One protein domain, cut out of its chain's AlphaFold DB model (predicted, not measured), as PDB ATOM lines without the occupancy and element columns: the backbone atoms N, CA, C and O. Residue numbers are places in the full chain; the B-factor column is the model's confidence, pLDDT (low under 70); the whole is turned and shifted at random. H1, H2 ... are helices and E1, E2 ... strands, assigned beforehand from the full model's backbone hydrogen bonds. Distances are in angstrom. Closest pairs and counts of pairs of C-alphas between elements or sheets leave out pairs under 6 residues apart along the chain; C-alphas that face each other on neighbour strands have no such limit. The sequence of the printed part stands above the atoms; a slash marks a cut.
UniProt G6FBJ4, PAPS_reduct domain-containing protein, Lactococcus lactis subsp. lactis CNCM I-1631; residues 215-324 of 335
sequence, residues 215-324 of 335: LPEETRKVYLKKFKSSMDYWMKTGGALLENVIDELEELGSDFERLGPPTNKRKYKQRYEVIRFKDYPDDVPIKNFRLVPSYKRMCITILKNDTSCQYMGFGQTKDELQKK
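AT A GLANCE: This is residues 215 to 324 of the 335 residues of the protein "PAPS_reduct domain-containing protein" of Lactococcus lactis subsp. lactis CNCM I-1631 (UniProt G6FBJ4). A long helix, H1, runs up to a small three-stranded sheet at one end of the domain; H2 covers part of that sheet, and H3 runs back beside H1. The 110 printed residues hold four named helices and three named strands, in the order H1 E1 H2 E2 E3 H3 H4. The sheet, E1 - E3 - E2, is antiparallel, and the class is mixed, helices and strands. The whole is compact, with a radius of gyration of the C-alphas of 14.8 A and spans of 39 by 31 by 23 A.

HOW THE PARTS SIT: H1, residues 217 to 237, only grazes the sheet of E1, residues 239 to 242, E3, residues 272 to 277, and E2, residues 256 to 260, with its residues 230 to 237; its closest C-alphas to E3 are Met 235 and Phe 277, 5.0 A. E1 and E3 are antiparallel, with N 241 and O 273 within hydrogen-bond range at 2.9 A. The hairpin E2 and E3 has N 259 and O 274 at 2.8 A. H2, residues 243 to 251, is on the sheet at a height of 9.7 A, along the strands, at 27 degrees to E3 on the local plane. E1, H2 and E2 form a split strand-helix-strand unit, two strands of one sheet joined through a helix, with E3 between them in the sheet, and its crossover is right-handed. H3, residues 295 to 303, is close to H1 but not clearly touching: the closest C-alphas, Phe 227 and Met 298, are 7.5 A apart, at a shallow tilt of 24 degrees, opposite ways. H4, residues 318 to 324, is apart from H1 and H3. In H1, H2, H3 and H4 every O i to N i+4 pair is within hydrogen-bond range.

IN THESE COORDINATES: H1 begins at C-alpha 217 (181.178, 224.173, 166.412) and measures 28.6 A; E3 measures 15.8 A. H4 ends at C-alpha 324 (183.589, 222.639, 144.860).

THE WHOLE: The C-alphas farthest apart, Glu 251 and Lys 323, are 43.6 A apart. The printed part has no cut. The links E2 to E3, E3 to H3 and H3 to H4 are long. Residues 316 to 322 have pLDDT under 70.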
ATOM      1  N   LEU A 215     176.409 229.183 167.826       89.50
ATOM      2  CA  LEU A 215     176.564 228.423 166.587       89.50
ATOM      3  C   LEU A 215     177.137 227.013 166.824       89.50
ATOM      4  O   LEU A 215     178.023 226.822 167.673       89.50
ATOM      5  N   PRO A 216     176.740 226.028 165.988       89.81
ATOM      6  CA  PRO A 216     177.419 224.738 165.918       89.81
ATOM      7  C   PRO A 216     178.927 224.915 165.728       89.81
ATOM      8  O   PRO A 216     179.366 225.822 165.015       89.81
ATOM      9  N   GLU A 217     179.718 224.044 166.351       90.50
ATOM     10  CA  GLU A 217     181.178 224.173 166.412       90.50
ATOM     11  C   GLU A 217     181.817 224.333 165.023       90.50
ATOM     12  O   GLU A 217     182.595 225.261 164.797       90.50
ATOM     13  N   GLU A 218     181.419 223.500 164.062       86.75
ATOM     14  CA  GLU A 218     181.947 223.543 162.697       86.75
ATOM     15  C   GLU A 218     181.620 224.857 161.975       86.75
ATOM     16  O   GLU A 218     182.479 225.457 161.329       86.75
ATOM     17  N   THR A 219     180.399 225.374 162.136       85.69
ATOM     18  CA  THR A 219     180.003 226.667 161.559       85.69
ATOM     19  C   THR A 219     180.757 227.822 162.217       85.69
ATOM     20  O   THR A 219     181.261 228.714 161.530       85.69
ATOM     21  N   ARG A 220     180.894 227.792 163.545       93.31
ATOM     22  CA  ARG A 220     181.663 228.777 164.313       93.31
ATOM     23  C   ARG A 220     183.127 228.813 163.876       93.31
ATOM     24  O   ARG A 220     183.659 229.904 163.683       93.31
ATOM     25  N   LYS A 221     183.770 227.660 163.657       92.19
ATOM     26  CA  LYS A 221     185.159 227.577 163.164       92.19
ATOM     27  C   LYS A 221     185.340 228.292 161.822       92.19
ATOM     28  O   LYS A 221     186.325 229.013 161.652       92.19
ATOM     29  N   VAL A 222     184.391 228.148 160.890       88.88
ATOM     30  CA  VAL A 222     184.426 228.841 159.585       88.88
ATOM     31  C   VAL A 222     184.424 230.359 159.771       88.88
ATOM     32  O   VAL A 222     185.281 231.052 159.215       88.88
ATOM     33  N   TYR A 223     183.506 230.868 160.594       93.31
ATOM     34  CA  TYR A 223     183.415 232.294 160.894       93.31
ATOM     35  C   TYR A 223     184.661 232.818 161.601       93.31
ATOM     36  O   TYR A 223     185.229 233.813 161.159       93.31
ATOM     37  N   LEU A 224     185.133 232.130 162.642       94.56
ATOM     38  CA  LEU A 224     186.328 232.520 163.393       94.56
ATOM     39  C   LEU A 224     187.579 232.566 162.508       94.56
ATOM     40  O   LEU A 224     188.344 233.524 162.604       94.56
ATOM     41  N   LYS A 225     187.772 231.583 161.613       92.75
ATOM     42  CA  LYS A 225     188.906 231.553 160.670       92.75
ATOM     43  C   LYS A 225     188.929 232.821 159.813       92.75
ATOM     44  O   LYS A 225     189.937 233.525 159.792       92.75
ATOM     45  N   LYS A 226     187.815 233.139 159.144       91.62
ATOM     46  CA  LYS A 226     187.715 234.319 158.267       91.62
ATOM     47  C   LYS A 226     187.757 235.621 159.059       91.62
ATOM     48  O   LYS A 226     188.417 236.571 158.643       91.62
ATOM     49  N   PHE A 227     187.110 235.665 160.218       94.69
ATOM     50  CA  PHE A 227     187.075 236.866 161.038       94.69
ATOM     51  C   PHE A 227     188.462 237.227 161.569       94.69
ATOM     52  O   PHE A 227     188.887 238.372 161.423       94.69
ATOM     53  N   LYS A 228     189.224 236.235 162.047       94.56
ATOM     54  CA  LYS A 228     190.630 236.409 162.426       94.56
ATOM     55  C   LYS A 228     191.471 236.927 161.260       94.56
ATOM     56  O   LYS A 228     192.215 237.883 161.439       94.56
ATOM     57  N   SER A 229     191.309 236.370 160.056       93.25
ATOM     58  CA  SER A 229     191.998 236.886 158.865       93.25
ATOM     59  C   SER A 229     191.636 238.341 158.548       93.25
ATOM     60  O   SER A 229     192.504 239.097 158.124       93.25
ATOM     61  N   SER A 230     190.381 238.752 158.769       94.12
ATOM     62  CA  SER A 230     189.965 240.152 158.620       94.12
ATOM     63  C   SER A 230     190.670 241.052 159.636       94.12
ATOM     64  O   SER A 230     191.226 242.077 159.247       94.12
ATOM     65  N   MET A 231     190.687 240.661 160.915       94.81
ATOM     66  CA  MET A 231     191.379 241.411 161.968       94.81
ATOM     67  C   MET A 231     192.874 241.530 161.676       94.81
ATOM     68  O   MET A 231     193.409 242.633 161.669       94.81
ATOM     69  N   ASP A 232     193.537 240.416 161.358       94.94
ATOM     70  CA  ASP A 232     194.962 240.402 161.028       94.94
ATOM     71  C   ASP A 232     195.265 241.318 159.829       94.94
ATOM     72  O   ASP A 232     196.205 242.111 159.877       94.94
ATOM     73  N   TYR A 233     194.441 241.274 158.776       93.56
ATOM     74  CA  TYR A 233     194.619 242.130 157.605       93.56
ATOM     75  C   TYR A 233     194.491 243.620 157.952       93.56
ATOM     76  O   TYR A 233     195.386 244.397 157.632       93.56
ATOM     77  N   TRP A 234     193.422 244.023 158.639       94.94
ATOM     78  CA  TRP A 234     193.131 245.437 158.894       94.94
ATOM     79  C   TRP A 234     193.918 246.056 160.054       94.94
ATOM     80  O   TRP A 234     194.085 247.274 160.073       94.94
ATOM     81  N   MET A 235     194.417 245.242 160.989       94.88
ATOM     82  CA  MET A 235     195.151 245.709 162.173       94.88
ATOM     83  C   MET A 235     196.662 245.468 162.105       94.88
ATOM     84  O   MET A 235     197.398 246.082 162.868       94.88
ATOM     85  N   LYS A 236     197.163 244.589 161.221       93.44
ATOM     86  CA  LYS A 236     198.615 244.328 161.082       93.44
ATOM     87  C   LYS A 236     199.163 244.777 159.735       93.44
ATOM     88  O   LYS A 236     200.174 245.475 159.703       93.44
ATOM     89  N   THR A 237     198.507 244.383 158.643       91.00
ATOM     90  CA  THR A 237     198.963 244.679 157.273       91.00
ATOM     91  C   THR A 237     198.497 246.050 156.783       91.00
ATOM     92  O   THR A 237     199.281 246.779 156.185       91.00
ATOM     93  N   GLY A 238     197.240 246.395 157.051       90.56
ATOM     94  CA  GLY A 238     196.568 247.579 156.532       90.56
ATOM     95  C   GLY A 238     195.807 247.309 155.229       90.56
ATOM     96  O   GLY A 238     196.248 246.549 154.360       90.56
ATOM     97  N   GLY A 239     194.639 247.936 155.098       90.50
ATOM     98  CA  GLY A 239     193.768 247.827 153.934       90.50
ATOM     99  C   GLY A 239     193.733 249.117 153.123       90.50
ATOM    100  O   GLY A 239     193.734 250.216 153.674       90.50
ATOM    101  N   ALA A 240     193.715 248.982 151.796       91.69
ATOM    102  CA  ALA A 240     193.634 250.120 150.887       91.69
ATOM    103  C   ALA A 240     192.191 250.634 150.788       91.69
ATOM    104  O   ALA A 240     191.296 249.891 150.379       91.69
ATOM    105  N   LEU A 241     191.989 251.912 151.101       91.88
ATOM    106  CA  LEU A 241     190.712 252.614 150.996       91.88
ATOM    107  C   LEU A 241     190.839 253.836 150.092       91.88
ATOM    108  O   LEU A 241     191.931 254.362 149.889       91.88
ATOM    109  N   LEU A 242     189.710 254.268 149.532       92.12
ATOM    110  CA  LEU A 242     189.629 255.529 148.803       92.12
ATOM    111  C   LEU A 242     189.849 256.704 149.760       92.12
ATOM    112  O   LEU A 242     189.352 256.666 150.883       92.12
ATOM    113  N   GLU A 243     190.518 257.753 149.289       90.19
ATOM    114  CA  GLU A 243     190.810 258.955 150.090       90.19
ATOM    115  C   GLU A 243     189.534 259.555 150.708       90.19
ATOM    116  O   GLU A 243     189.475 259.741 151.915       90.19
ATOM    117  N   ASN A 244     188.443 259.663 149.941       91.44
ATOM    118  CA  ASN A 244     187.165 260.171 150.456       91.44
ATOM    119  C   ASN A 244     186.539 259.308 151.571       91.44
ATOM    120  O   ASN A 244     185.766 259.812 152.376       91.44
ATOM    121  N   VAL A 245     186.829 258.004 151.606       91.94
ATOM    122  CA  VAL A 245     186.373 257.116 152.687       91.94
ATOM    123  C   VAL A 245     187.225 257.326 153.932       91.94
ATOM    124  O   VAL A 245     186.708 257.235 155.038       91.94
ATOM    125  N   ILE A 246     188.519 257.594 153.756       91.75
ATOM    126  CA  ILE A 246     189.438 257.896 154.854       91.75
ATOM    127  C   ILE A 246     189.053 259.230 155.494       91.75
ATOM    128  O   ILE A 246     188.970 259.292 156.714       91.75
ATOM    129  N   ASP A 247     188.715 260.237 154.691       91.44
ATOM    130  CA  ASP A 247     188.241 261.532 155.190       91.44
ATOM    131  C   ASP A 247     186.961 261.366 156.039       91.44
ATOM    132  O   ASP A 247     186.899 261.856 157.165       91.44
ATOM    133  N   GLU A 248     185.983 260.567 155.575       93.44
ATOM    134  CA  GLU A 248     184.790 260.217 156.373       93.44
ATOM    135  C   GLU A 248     185.161 259.505 157.699       93.44
ATOM    136  O   GLU A 248     184.492 259.694 158.715       93.44
ATOM    137  N   LEU A 249     186.218 258.681 157.724       92.69
ATOM    138  CA  LEU A 249     186.679 258.003 158.945       92.69
ATOM    139  C   LEU A 249     187.338 258.963 159.945       92.69
ATOM    140  O   LEU A 249     187.174 258.764 161.153       92.69
ATOM    141  N   GLU A 250     188.062 259.976 159.464       91.44
ATOM    142  CA  GLU A 250     188.675 261.016 160.303       91.44
ATOM    143  C   GLU A 250     187.620 261.936 160.907       91.44
ATOM    144  O   GLU A 250     187.680 262.220 162.103       91.44
ATOM    145  N   GLU A 251     186.612 262.331 160.124       91.94
ATOM    146  CA  GLU A 251     185.467 263.109 160.614       91.94
ATOM    147  C   GLU A 251     184.711 262.379 161.737       91.94
ATOM    148  O   GLU A 251     184.217 263.005 162.675       91.94
ATOM    149  N   LEU A 252     184.660 261.044 161.674       89.94
ATOM    150  CA  LEU A 252     184.075 260.191 162.712       89.94
ATOM    151  C   LEU A 252     184.982 259.985 163.937       89.94
ATOM    152  O   LEU A 252     184.544 259.372 164.911       89.94
ATOM    153  N   GLY A 253     186.231 260.456 163.901       88.56
ATOM    154  CA  GLY A 253     187.206 260.259 164.975       88.56
ATOM    155  C   GLY A 253     187.688 258.811 165.110       88.56
ATOM    156  O   GLY A 253     187.995 258.366 166.217       88.56
ATOM    157  N   SER A 254     187.721 258.054 164.009       88.50
ATOM    158  CA  SER A 254     188.186 256.660 164.015       88.50
ATOM    159  C   SER A 254     189.691 256.580 164.289       88.50
ATOM    160  O   SER A 254     190.466 257.335 163.709       88.50
ATOM    161  N   ASP A 255     190.125 255.621 165.114       91.19
ATOM    162  CA  ASP A 255     191.545 255.463 165.448       91.19
ATOM    163  C   ASP A 255     192.278 254.522 164.473       91.19
ATOM    164  O   ASP A 255     192.181 253.289 164.540       91.19
ATOM    165  N   PHE A 256     193.023 255.119 163.547       94.06
ATOM    166  CA  PHE A 256     193.836 254.417 162.563       94.06
ATOM    167  C   PHE A 256     195.098 255.214 162.217       94.06
ATOM    168  O   PHE A 256     195.229 256.398 162.510       94.06
ATOM    169  N   GLU A 257     196.042 254.550 161.566       94.19
ATOM    170  CA  GLU A 257     197.242 255.161 161.000       94.19
ATOM    171  C   GLU A 257     197.222 255.075 159.470       94.19
ATOM    172  O   GLU A 257     196.753 254.093 158.883       94.19
ATOM    173  N   ARG A 258     197.750 256.112 158.814       93.81
ATOM    174  CA  ARG A 258     197.946 256.154 157.362       93.81
ATOM    175  C   ARG A 258     199.332 255.595 157.029       93.81
ATOM    176  O   ARG A 258     200.345 256.121 157.482       93.81
ATOM    177  N   LEU A 259     199.378 254.547 156.212       92.38
ATOM    178  CA  LEU A 259     200.602 253.880 155.746       92.38
ATOM    179  C   LEU A 259     201.064 254.369 154.361       92.38
ATOM    180  O   LEU A 259     202.053 253.874 153.822       92.38
ATOM    181  N   GLY A 260     200.358 255.346 153.784       90.62
ATOM    182  CA  GLY A 260     200.663 255.925 152.478       90.62
ATOM    183  C   GLY A 260     200.046 255.152 151.302       90.62
ATOM    184  O   GLY A 260     199.102 254.379 151.484       90.62
ATOM    185  N   PRO A 261     200.519 255.379 150.065       88.50
ATOM    186  CA  PRO A 261     199.906 254.805 148.871       88.50
ATOM    187  C   PRO A 261     200.109 253.279 148.778       88.50
ATOM    188  O   PRO A 261     201.143 252.760 149.206       88.50
ATOM    189  N   PRO A 262     199.168 252.533 148.163       87.81
ATOM    190  CA  PRO A 262     199.313 251.096 147.959       87.81
ATOM    191  C   PRO A 262     200.567 250.750 147.151       87.81
ATOM    192  O   PRO A 262     200.784 251.272 146.063       87.81
ATOM    193  N   THR A 263     201.349 249.786 147.632       83.31
ATOM    194  CA  THR A 263     202.582 249.312 146.971       83.31
ATOM    195  C   THR A 263     202.333 248.249 145.893       83.31
ATOM    196  O   THR A 263     203.270 247.686 145.323       83.31
ATOM    197  N   ASN A 264     201.069 247.932 145.603       81.19
ATOM    198  CA  ASN A 264     200.715 246.885 144.649       81.19
ATOM    199  C   ASN A 264     200.702 247.394 143.196       81.19
ATOM    200  O   ASN A 264     200.502 248.571 142.919       81.19
ATOM    201  N   LYS A 265     200.868 246.478 142.232       77.75
ATOM    202  CA  LYS A 265     200.914 246.800 140.791       77.75
ATOM    203  C   LYS A 265     199.550 247.192 140.186       77.75
ATOM    204  O   LYS A 265     199.396 247.169 138.965       77.75
ATOM    205  N   ARG A 266     198.524 247.479 140.997       77.12
ATOM    206  CA  ARG A 266     197.175 247.781 140.492       77.12
ATOM    207  C   ARG A 266     197.100 249.232 140.020       77.12
ATOM    208  O   ARG A 266     197.559 250.138 140.702       77.12
ATOM    209  N   LYS A 267     196.473 249.450 138.862       76.88
ATOM    210  CA  LYS A 267     196.154 250.796 138.366       76.88
ATOM    211  C   LYS A 267     194.819 251.244 138.956       76.88
ATOM    212  O   LYS A 267     193.771 250.736 138.559       76.88
ATOM    213  N   TYR A 268     194.858 252.180 139.897       76.94
ATOM    214  CA  TYR A 268     193.655 252.779 140.471       76.94
ATOM    215  C   TYR A 268     193.202 253.976 139.628       76.94
ATOM    216  O   TYR A 268     194.022 254.782 139.202       76.94
ATOM    217  N   LYS A 269     191.890 254.094 139.382       80.69
ATOM    218  CA  LYS A 269     191.298 255.278 138.726       80.69
ATOM    219  C   LYS A 269     191.166 256.475 139.674       80.69
ATOM    220  O   LYS A 269     191.064 257.606 139.222       80.69
ATOM    221  N   GLN A 270     191.113 256.200 140.972       84.56
ATOM    222  CA  GLN A 270     190.962 257.164 142.059       84.56
ATOM    223  C   GLN A 270     192.131 256.991 143.028       84.56
ATOM    224  O   GLN A 270     192.807 255.961 142.987       84.56
ATOM    225  N   ARG A 271     192.380 257.979 143.888       86.56
ATOM    226  CA  ARG A 271     193.457 257.904 144.873       86.56
ATOM    227  C   ARG A 271     193.056 256.997 146.038       86.56
ATOM    228  O   ARG A 271     191.959 257.113 146.580       86.56
ATOM    229  N   TYR A 272     193.951 256.070 146.363       91.69
ATOM    230  CA  TYR A 272     193.826 255.157 147.493       91.69
ATOM    231  C   TYR A 272     194.986 255.394 148.450       91.69
ATOM    232  O   TYR A 272     196.105 255.650 148.002       91.69
ATOM    233  N   GLU A 273     194.732 255.207 149.738       92.69
ATOM    234  CA  GLU A 273     195.768 255.095 150.760       92.69
ATOM    235  C   GLU A 273     195.530 253.830 151.583       92.69
ATOM    236  O   GLU A 273     194.403 253.355 151.746       92.69
ATOM    237  N   VAL A 274     196.619 253.229 152.045       93.00
ATOM    238  CA  VAL A 274     196.581 252.091 152.955       93.00
ATOM    239  C   VAL A 274     196.433 252.641 154.362       93.00
ATOM    240  O   VAL A 274     197.240 253.464 154.789       93.00
ATOM    241  N   ILE A 275     195.422 252.165 155.084       95.00
ATOM    242  CA  ILE A 275     195.236 252.482 156.499       95.00
ATOM    243  C   ILE A 275     195.286 251.221 157.347       95.00
ATOM    244  O   ILE A 275     194.919 250.135 156.888       95.00
ATOM    245  N   ARG A 276     195.709 251.364 158.599       95.62
ATOM    246  CA  ARG A 276     195.700 250.286 159.589       95.62
ATOM    247  C   ARG A 276     194.993 250.761 160.846       95.62
ATOM    248  O   ARG A 276     195.356 251.784 161.412       95.62
ATOM    249  N   PHE A 277     193.971 250.026 161.264       95.00
ATOM    250  CA  PHE A 277     193.234 250.348 162.482       95.00
ATOM    251  C   PHE A 277     194.034 249.917 163.708       95.00
ATOM    252  O   PHE A 277     194.612 248.827 163.701       95.00
ATOM    253  N   LYS A 278     194.046 250.741 164.761       93.19
ATOM    254  CA  LYS A 278     194.677 250.345 166.030       93.19
ATOM    255  C   LYS A 278     193.874 249.255 166.730       93.19
ATOM    256  O   LYS A 278     194.448 248.271 167.183       93.19
ATOM    257  N   ASP A 279     192.551 249.403 166.714       93.38
ATOM    258  CA  ASP A 279     191.579 248.431 167.205       93.38
ATOM    259  C   ASP A 279     190.524 248.133 166.140       93.38
ATOM    260  O   ASP A 279     190.179 248.984 165.323       93.38
ATOM    261  N   TYR A 280     189.982 246.913 166.148       93.94
ATOM    262  CA  TYR A 280     188.933 246.542 165.202       93.94
ATOM    263  C   TYR A 280     187.641 247.334 165.498       93.94
ATOM    264  O   TYR A 280     187.106 247.187 166.601       93.94
ATOM    265  N   PRO A 281     187.108 248.136 164.555       94.12
ATOM    266  CA  PRO A 281     185.977 249.023 164.836       94.12
ATOM    267  C   PRO A 281     184.702 248.274 165.249       94.12
ATOM    268  O   PRO A 281     184.364 247.239 164.669       94.12
ATOM    269  N   ASP A 282     183.945 248.812 166.209       94.06
ATOM    270  CA  ASP A 282     182.652 248.235 166.619       94.06
ATOM    271  C   ASP A 282     181.558 248.498 165.565       94.06
ATOM    272  O   ASP A 282     180.933 247.565 165.050       94.06
ATOM    273  N   ASP A 283     181.409 249.763 165.160       92.50
ATOM    274  CA  ASP A 283     180.557 250.237 164.063       92.50
ATOM    275  C   ASP A 283     181.279 251.346 163.284       92.50
ATOM    276  O   ASP A 283     182.119 252.054 163.833       92.50
ATOM    277  N   VAL A 284     180.939 251.498 162.004       90.25
ATOM    278  CA  VAL A 284     181.460 252.547 161.122       90.25
ATOM    279  C   VAL A 284     180.297 253.069 160.265       90.25
ATOM    280  O   VAL A 284     179.998 252.490 159.212       90.25
ATOM    281  N   PRO A 285     179.590 254.127 160.704       87.31
ATOM    282  CA  PRO A 285     178.368 254.617 160.066       87.31
ATOM    283  C   PRO A 285     178.645 255.511 158.840       87.31
ATOM    284  O   PRO A 285     178.135 256.622 158.740       87.31
ATOM    285  N   ILE A 286     179.433 255.014 157.886       86.88
ATOM    286  CA  ILE A 286     179.764 255.706 156.628       86.88
ATOM    287  C   ILE A 286     178.883 255.233 155.468       86.88
ATOM    288  O   ILE A 286     178.323 254.130 155.493       86.88
ATOM    289  N   LYS A 287     178.822 256.018 154.382       82.69
ATOM    290  CA  LYS A 287     178.023 255.664 153.188       82.69
ATOM    291  C   LYS A 287     178.460 254.331 152.579       82.69
ATOM    292  O   LYS A 287     177.633 253.488 152.235       82.69
ATOM    293  N   ASN A 288     179.771 254.120 152.496       82.75
ATOM    294  CA  ASN A 288     180.377 252.921 151.922       82.75
ATOM    295  C   ASN A 288     180.829 251.923 152.996       82.75
ATOM    296  O   ASN A 288     181.939 251.396 152.926       82.75
ATOM    297  N   PHE A 289     179.970 251.617 153.974       82.38
ATOM    298  CA  PHE A 289     180.333 250.761 155.117       82.38
ATOM    299  C   PHE A 289     180.909 249.389 154.711       82.38
ATOM    300  O   PHE A 289     181.712 248.809 155.432       82.38
ATOM    301  N   ARG A 290     180.557 248.867 153.525       83.69
ATOM    302  CA  ARG A 290     181.107 247.610 152.975       83.69
ATOM    303  C   ARG A 290     182.607 247.660 152.664       83.69
ATOM    304  O   ARG A 290     183.201 246.605 152.440       83.69
ATOM    305  N   LEU A 291     183.221 248.837 152.625       86.81
ATOM    306  CA  LEU A 291     184.658 248.984 152.395       86.81
ATOM    307  C   LEU A 291     185.469 248.860 153.689       86.81
ATOM    308  O   LEU A 291     186.620 248.448 153.630       86.81
ATOM    309  N   VAL A 292     184.861 249.128 154.848       90.88
ATOM    310  CA  VAL A 292     185.572 249.248 156.130       90.88
ATOM    311  C   VAL A 292     185.197 248.103 157.077       90.88
ATOM    312  O   VAL A 292     184.016 247.759 157.164       90.88
ATOM    313  N   PRO A 293     186.156 247.447 157.751       93.38
ATOM    314  CA  PRO A 293     185.874 246.372 158.704       93.38
ATOM    315  C   PRO A 293     185.074 246.871 159.914       93.38
ATOM    316  O   PRO A 293     185.299 247.981 160.385       93.38
ATOM    317  N   SER A 294     184.176 246.039 160.450       94.62
ATOM    318  CA  SER A 294     183.578 246.287 161.768       94.62
ATOM    319  C   SER A 294     182.934 245.041 162.376       94.62
ATOM    320  O   SER A 294     182.547 244.113 161.654       94.62
ATOM    321  N   TYR A 295     182.781 245.016 163.704       95.38
ATOM    322  CA  TYR A 295     182.022 243.962 164.389       95.38
ATOM    323  C   TYR A 295     180.567 243.921 163.913       95.38
ATOM    324  O   TYR A 295     180.027 242.837 163.689       95.38
ATOM    325  N   LYS A 296     179.944 245.073 163.638       93.31
ATOM    326  CA  LYS A 296     178.602 245.128 163.038       93.31
ATOM    327  C   LYS A 296     178.505 244.371 161.717       93.31
ATOM    328  O   LYS A 296     177.522 243.665 161.487       93.31
ATOM    329  N   ARG A 297     179.507 244.484 160.837       92.12
ATOM    330  CA  ARG A 297     179.513 243.720 159.580       92.12
ATOM    331  C   ARG A 297     179.577 242.226 159.846       92.12
ATOM    332  O   ARG A 297     178.804 241.493 159.239       92.12
ATOM    333  N   MET A 298     180.418 241.798 160.786       94.12
ATOM    334  CA  MET A 298     180.507 240.392 161.171       94.12
ATOM    335  C   MET A 298     179.178 239.883 161.744       94.12
ATOM    336  O   MET A 298     178.717 238.803 161.379       94.12
ATOM    337  N   CYS A 299     178.511 240.690 162.571       93.62
ATOM    338  CA  CYS A 299     177.178 240.391 163.084       93.62
ATOM    339  C   CYS A 299     176.171 240.195 161.940       93.62
ATOM    340  O   CYS A 299     175.511 239.161 161.875       93.62
ATOM    341  N   ILE A 300     176.107 241.129 160.982       90.06
ATOM    342  CA  ILE A 300     175.240 241.005 159.798       90.06
ATOM    343  C   ILE A 300     175.559 239.724 159.019       90.06
ATOM    344  O   ILE A 300     174.642 239.022 158.599       90.06
ATOM    345  N   THR A 301     176.840 239.396 158.843       90.00
ATOM    346  CA  THR A 301     177.285 238.173 158.166       90.00
ATOM    347  C   THR A 301     176.779 236.906 158.861       90.00
ATOM    348  O   THR A 301     176.280 236.004 158.184       90.00
ATOM    349  N   ILE A 302     176.840 236.845 160.195       90.81
ATOM    350  CA  ILE A 302     176.321 235.711 160.973       90.81
ATOM    351  C   ILE A 302     174.789 235.651 160.899       90.81
ATOM    352  O   ILE A 302     174.238 234.602 160.571       90.81
ATOM    353  N   LEU A 303     174.089 236.771 161.122       88.25
ATOM    354  CA  LEU A 303     172.619 236.836 161.082       88.25
ATOM    355  C   LEU A 303     172.047 236.471 159.705       88.25
ATOM    356  O   LEU A 303     170.956 235.914 159.600       88.25
ATOM    357  N   LYS A 304     172.791 236.764 158.634       82.19
ATOM    358  CA  LYS A 304     172.444 236.375 157.261       82.19
ATOM    359  C   LYS A 304     172.817 234.937 156.914       82.19
ATOM    360  O   LYS A 304     172.548 234.525 155.787       82.19
ATOM    361  N   ASN A 305     173.412 234.187 157.845       80.88
ATOM    362  CA  ASN A 305     173.942 232.846 157.614       80.88
ATOM    363  C   ASN A 305     174.908 232.805 156.406       80.88
ATOM    364  O   ASN A 305     174.958 231.832 155.656       80.88
ATOM    365  N   ASP A 306     175.662 233.892 156.190       83.94
ATOM    366  CA  ASP A 306     176.639 234.026 155.108       83.94
ATOM    367  C   ASP A 306     177.965 233.378 155.526       83.94
ATOM    368  O   ASP A 306     178.909 234.048 155.941       83.94
ATOM    369  N   THR A 307     178.047 232.052 155.439       83.06
ATOM    370  CA  THR A 307     179.269 231.291 155.763       83.06
ATOM    371  C   THR A 307     180.422 231.590 154.795       83.06
ATOM    372  O   THR A 307     181.601 231.434 155.134       83.06
ATOM    373  N   SER A 308     180.109 232.113 153.606       80.81
ATOM    374  CA  SER A 308     181.110 232.599 152.656       80.81
ATOM    375  C   SER A 308     181.763 233.920 153.094       80.81
ATOM    376  O   SER A 308     182.883 234.205 152.672       80.81
ATOM    377  N   CYS A 309     181.141 234.657 154.021       86.12
ATOM    378  CA  CYS A 309     181.568 235.966 154.519       86.12
ATOM    379  C   CYS A 309     181.735 237.024 153.413       86.12
ATOM    380  O   CYS A 309     182.576 237.922 153.517       86.12
ATOM    381  N   GLN A 310     180.909 236.964 152.369       83.56
ATOM    382  CA  GLN A 310     180.863 237.981 151.315       83.56
ATOM    383  C   GLN A 310     180.533 239.369 151.871       83.56
ATOM    384  O   GLN A 310     181.099 240.367 151.426       83.56
ATOM    385  N   TYR A 311     179.681 239.452 152.898       82.06
ATOM    386  CA  TYR A 311     179.385 240.717 153.583       82.06
ATOM    387  C   TYR A 311     180.604 241.336 154.283       82.06
ATOM    388  O   TYR A 311     180.633 242.552 154.487       82.06
ATOM    389  N   MET A 312     181.633 240.541 154.584       86.25
ATOM    390  CA  MET A 312     182.929 240.988 155.111       86.25
ATOM    391  C   MET A 312     183.957 241.273 154.001       86.25
ATOM    392  O   MET A 312     185.092 241.636 154.292       86.25
ATOM    393  N   GLY A 313     183.566 241.147 152.728       81.75
ATOM    394  CA  GLY A 313     184.430 241.386 151.571       81.75
ATOM    395  C   GLY A 313     185.293 240.189 151.166       81.75
ATOM    396  O   GLY A 313     186.185 240.348 150.334       81.75
ATOM    397  N   PHE A 314     185.048 238.995 151.721       82.56
ATOM    398  CA  PHE A 314     185.763 237.790 151.304       82.56
ATOM    399  C   PHE A 314     185.233 237.265 149.967       82.56
ATOM    400  O   PHE A 314     184.025 237.192 149.735       82.56
ATOM    401  N   GLY A 315     186.158 236.867 149.095       70.81
ATOM    402  CA  GLY A 315     185.860 235.984 147.970       70.81
ATOM    403  C   GLY A 315     185.796 234.522 148.417       70.81
ATOM    404  O   GLY A 315     186.136 234.193 149.555       70.81
ATOM    405  N   GLN A 316     185.402 233.636 147.502       66.88
ATOM    406  CA  GLN A 316     185.502 232.195 147.737       66.88
ATOM    407  C   GLN A 316     186.971 231.804 147.952       66.88
ATOM    408  O   GLN A 316     187.854 232.181 147.179       66.88
ATOM    409  N   THR A 317     187.235 231.080 149.033       67.75
ATOM    410  CA  THR A 317     188.569 230.581 149.389       67.75
ATOM    411  C   THR A 317     189.009 229.445 148.464       67.75
ATOM    412  O   THR A 317     188.177 228.793 147.837       67.75
ATOM    413  N   LYS A 318     190.320 229.160 148.410       59.91
ATOM    414  CA  LYS A 318     190.844 227.994 147.677       59.91
ATOM    415  C   LYS A 318     190.243 226.684 148.179       59.91
ATOM    416  O   LYS A 318     189.846 225.895 147.347       59.91
ATOM    417  N   ASP A 319     190.087 226.502 149.492       63.94
ATOM    418  CA  ASP A 319     189.456 225.302 150.066       63.94
ATOM    419  C   ASP A 319     187.980 225.175 149.651       63.94
ATOM    420  O   ASP A 319     187.494 224.076 149.424       63.94
ATOM    421  N   GLU A 320     187.237 226.282 149.550       68.31
ATOM    422  CA  GLU A 320     185.840 226.272 149.082       68.31
ATOM    423  C   GLU A 320     185.751 226.007 147.574       68.31
ATOM    424  O   GLU A 320     184.854 225.295 147.126       68.31
ATOM    425  N   LEU A 321     186.691 226.550 146.795       68.81
ATOM    426  CA  LEU A 321     186.826 226.276 145.365       68.81
ATOM    427  C   LEU A 321     187.272 224.835 145.109       68.81
ATOM    428  O   LEU A 321     186.750 224.211 144.195       68.81
ATOM    429  N   GLN A 322     188.166 224.307 145.940       64.31
ATOM    430  CA  GLN A 322     188.658 222.941 145.887       64.31
ATOM    431  C   GLN A 322     187.578 221.973 146.341       64.31
ATOM    432  O   GLN A 322     187.294 221.057 145.605       64.31
ATOM    433  N   LYS A 323     186.865 222.203 147.450       71.19
ATOM    434  CA  LYS A 323     185.691 221.385 147.805       71.19
ATOM    435  C   LYS A 323     184.623 221.413 146.720       71.19
ATOM    436  O   LYS A 323     183.950 220.415 146.500       71.19
ATOM    437  N   LYS A 324     184.452 222.550 146.040       70.75
ATOM    438  CA  LYS A 324     183.589 222.639 144.860       70.75
ATOM    439  C   LYS A 324     184.160 221.816 143.700       70.75
ATOM    440  O   LYS A 324     183.386 221.116 143.067       70.75
TER     441      LYS A 324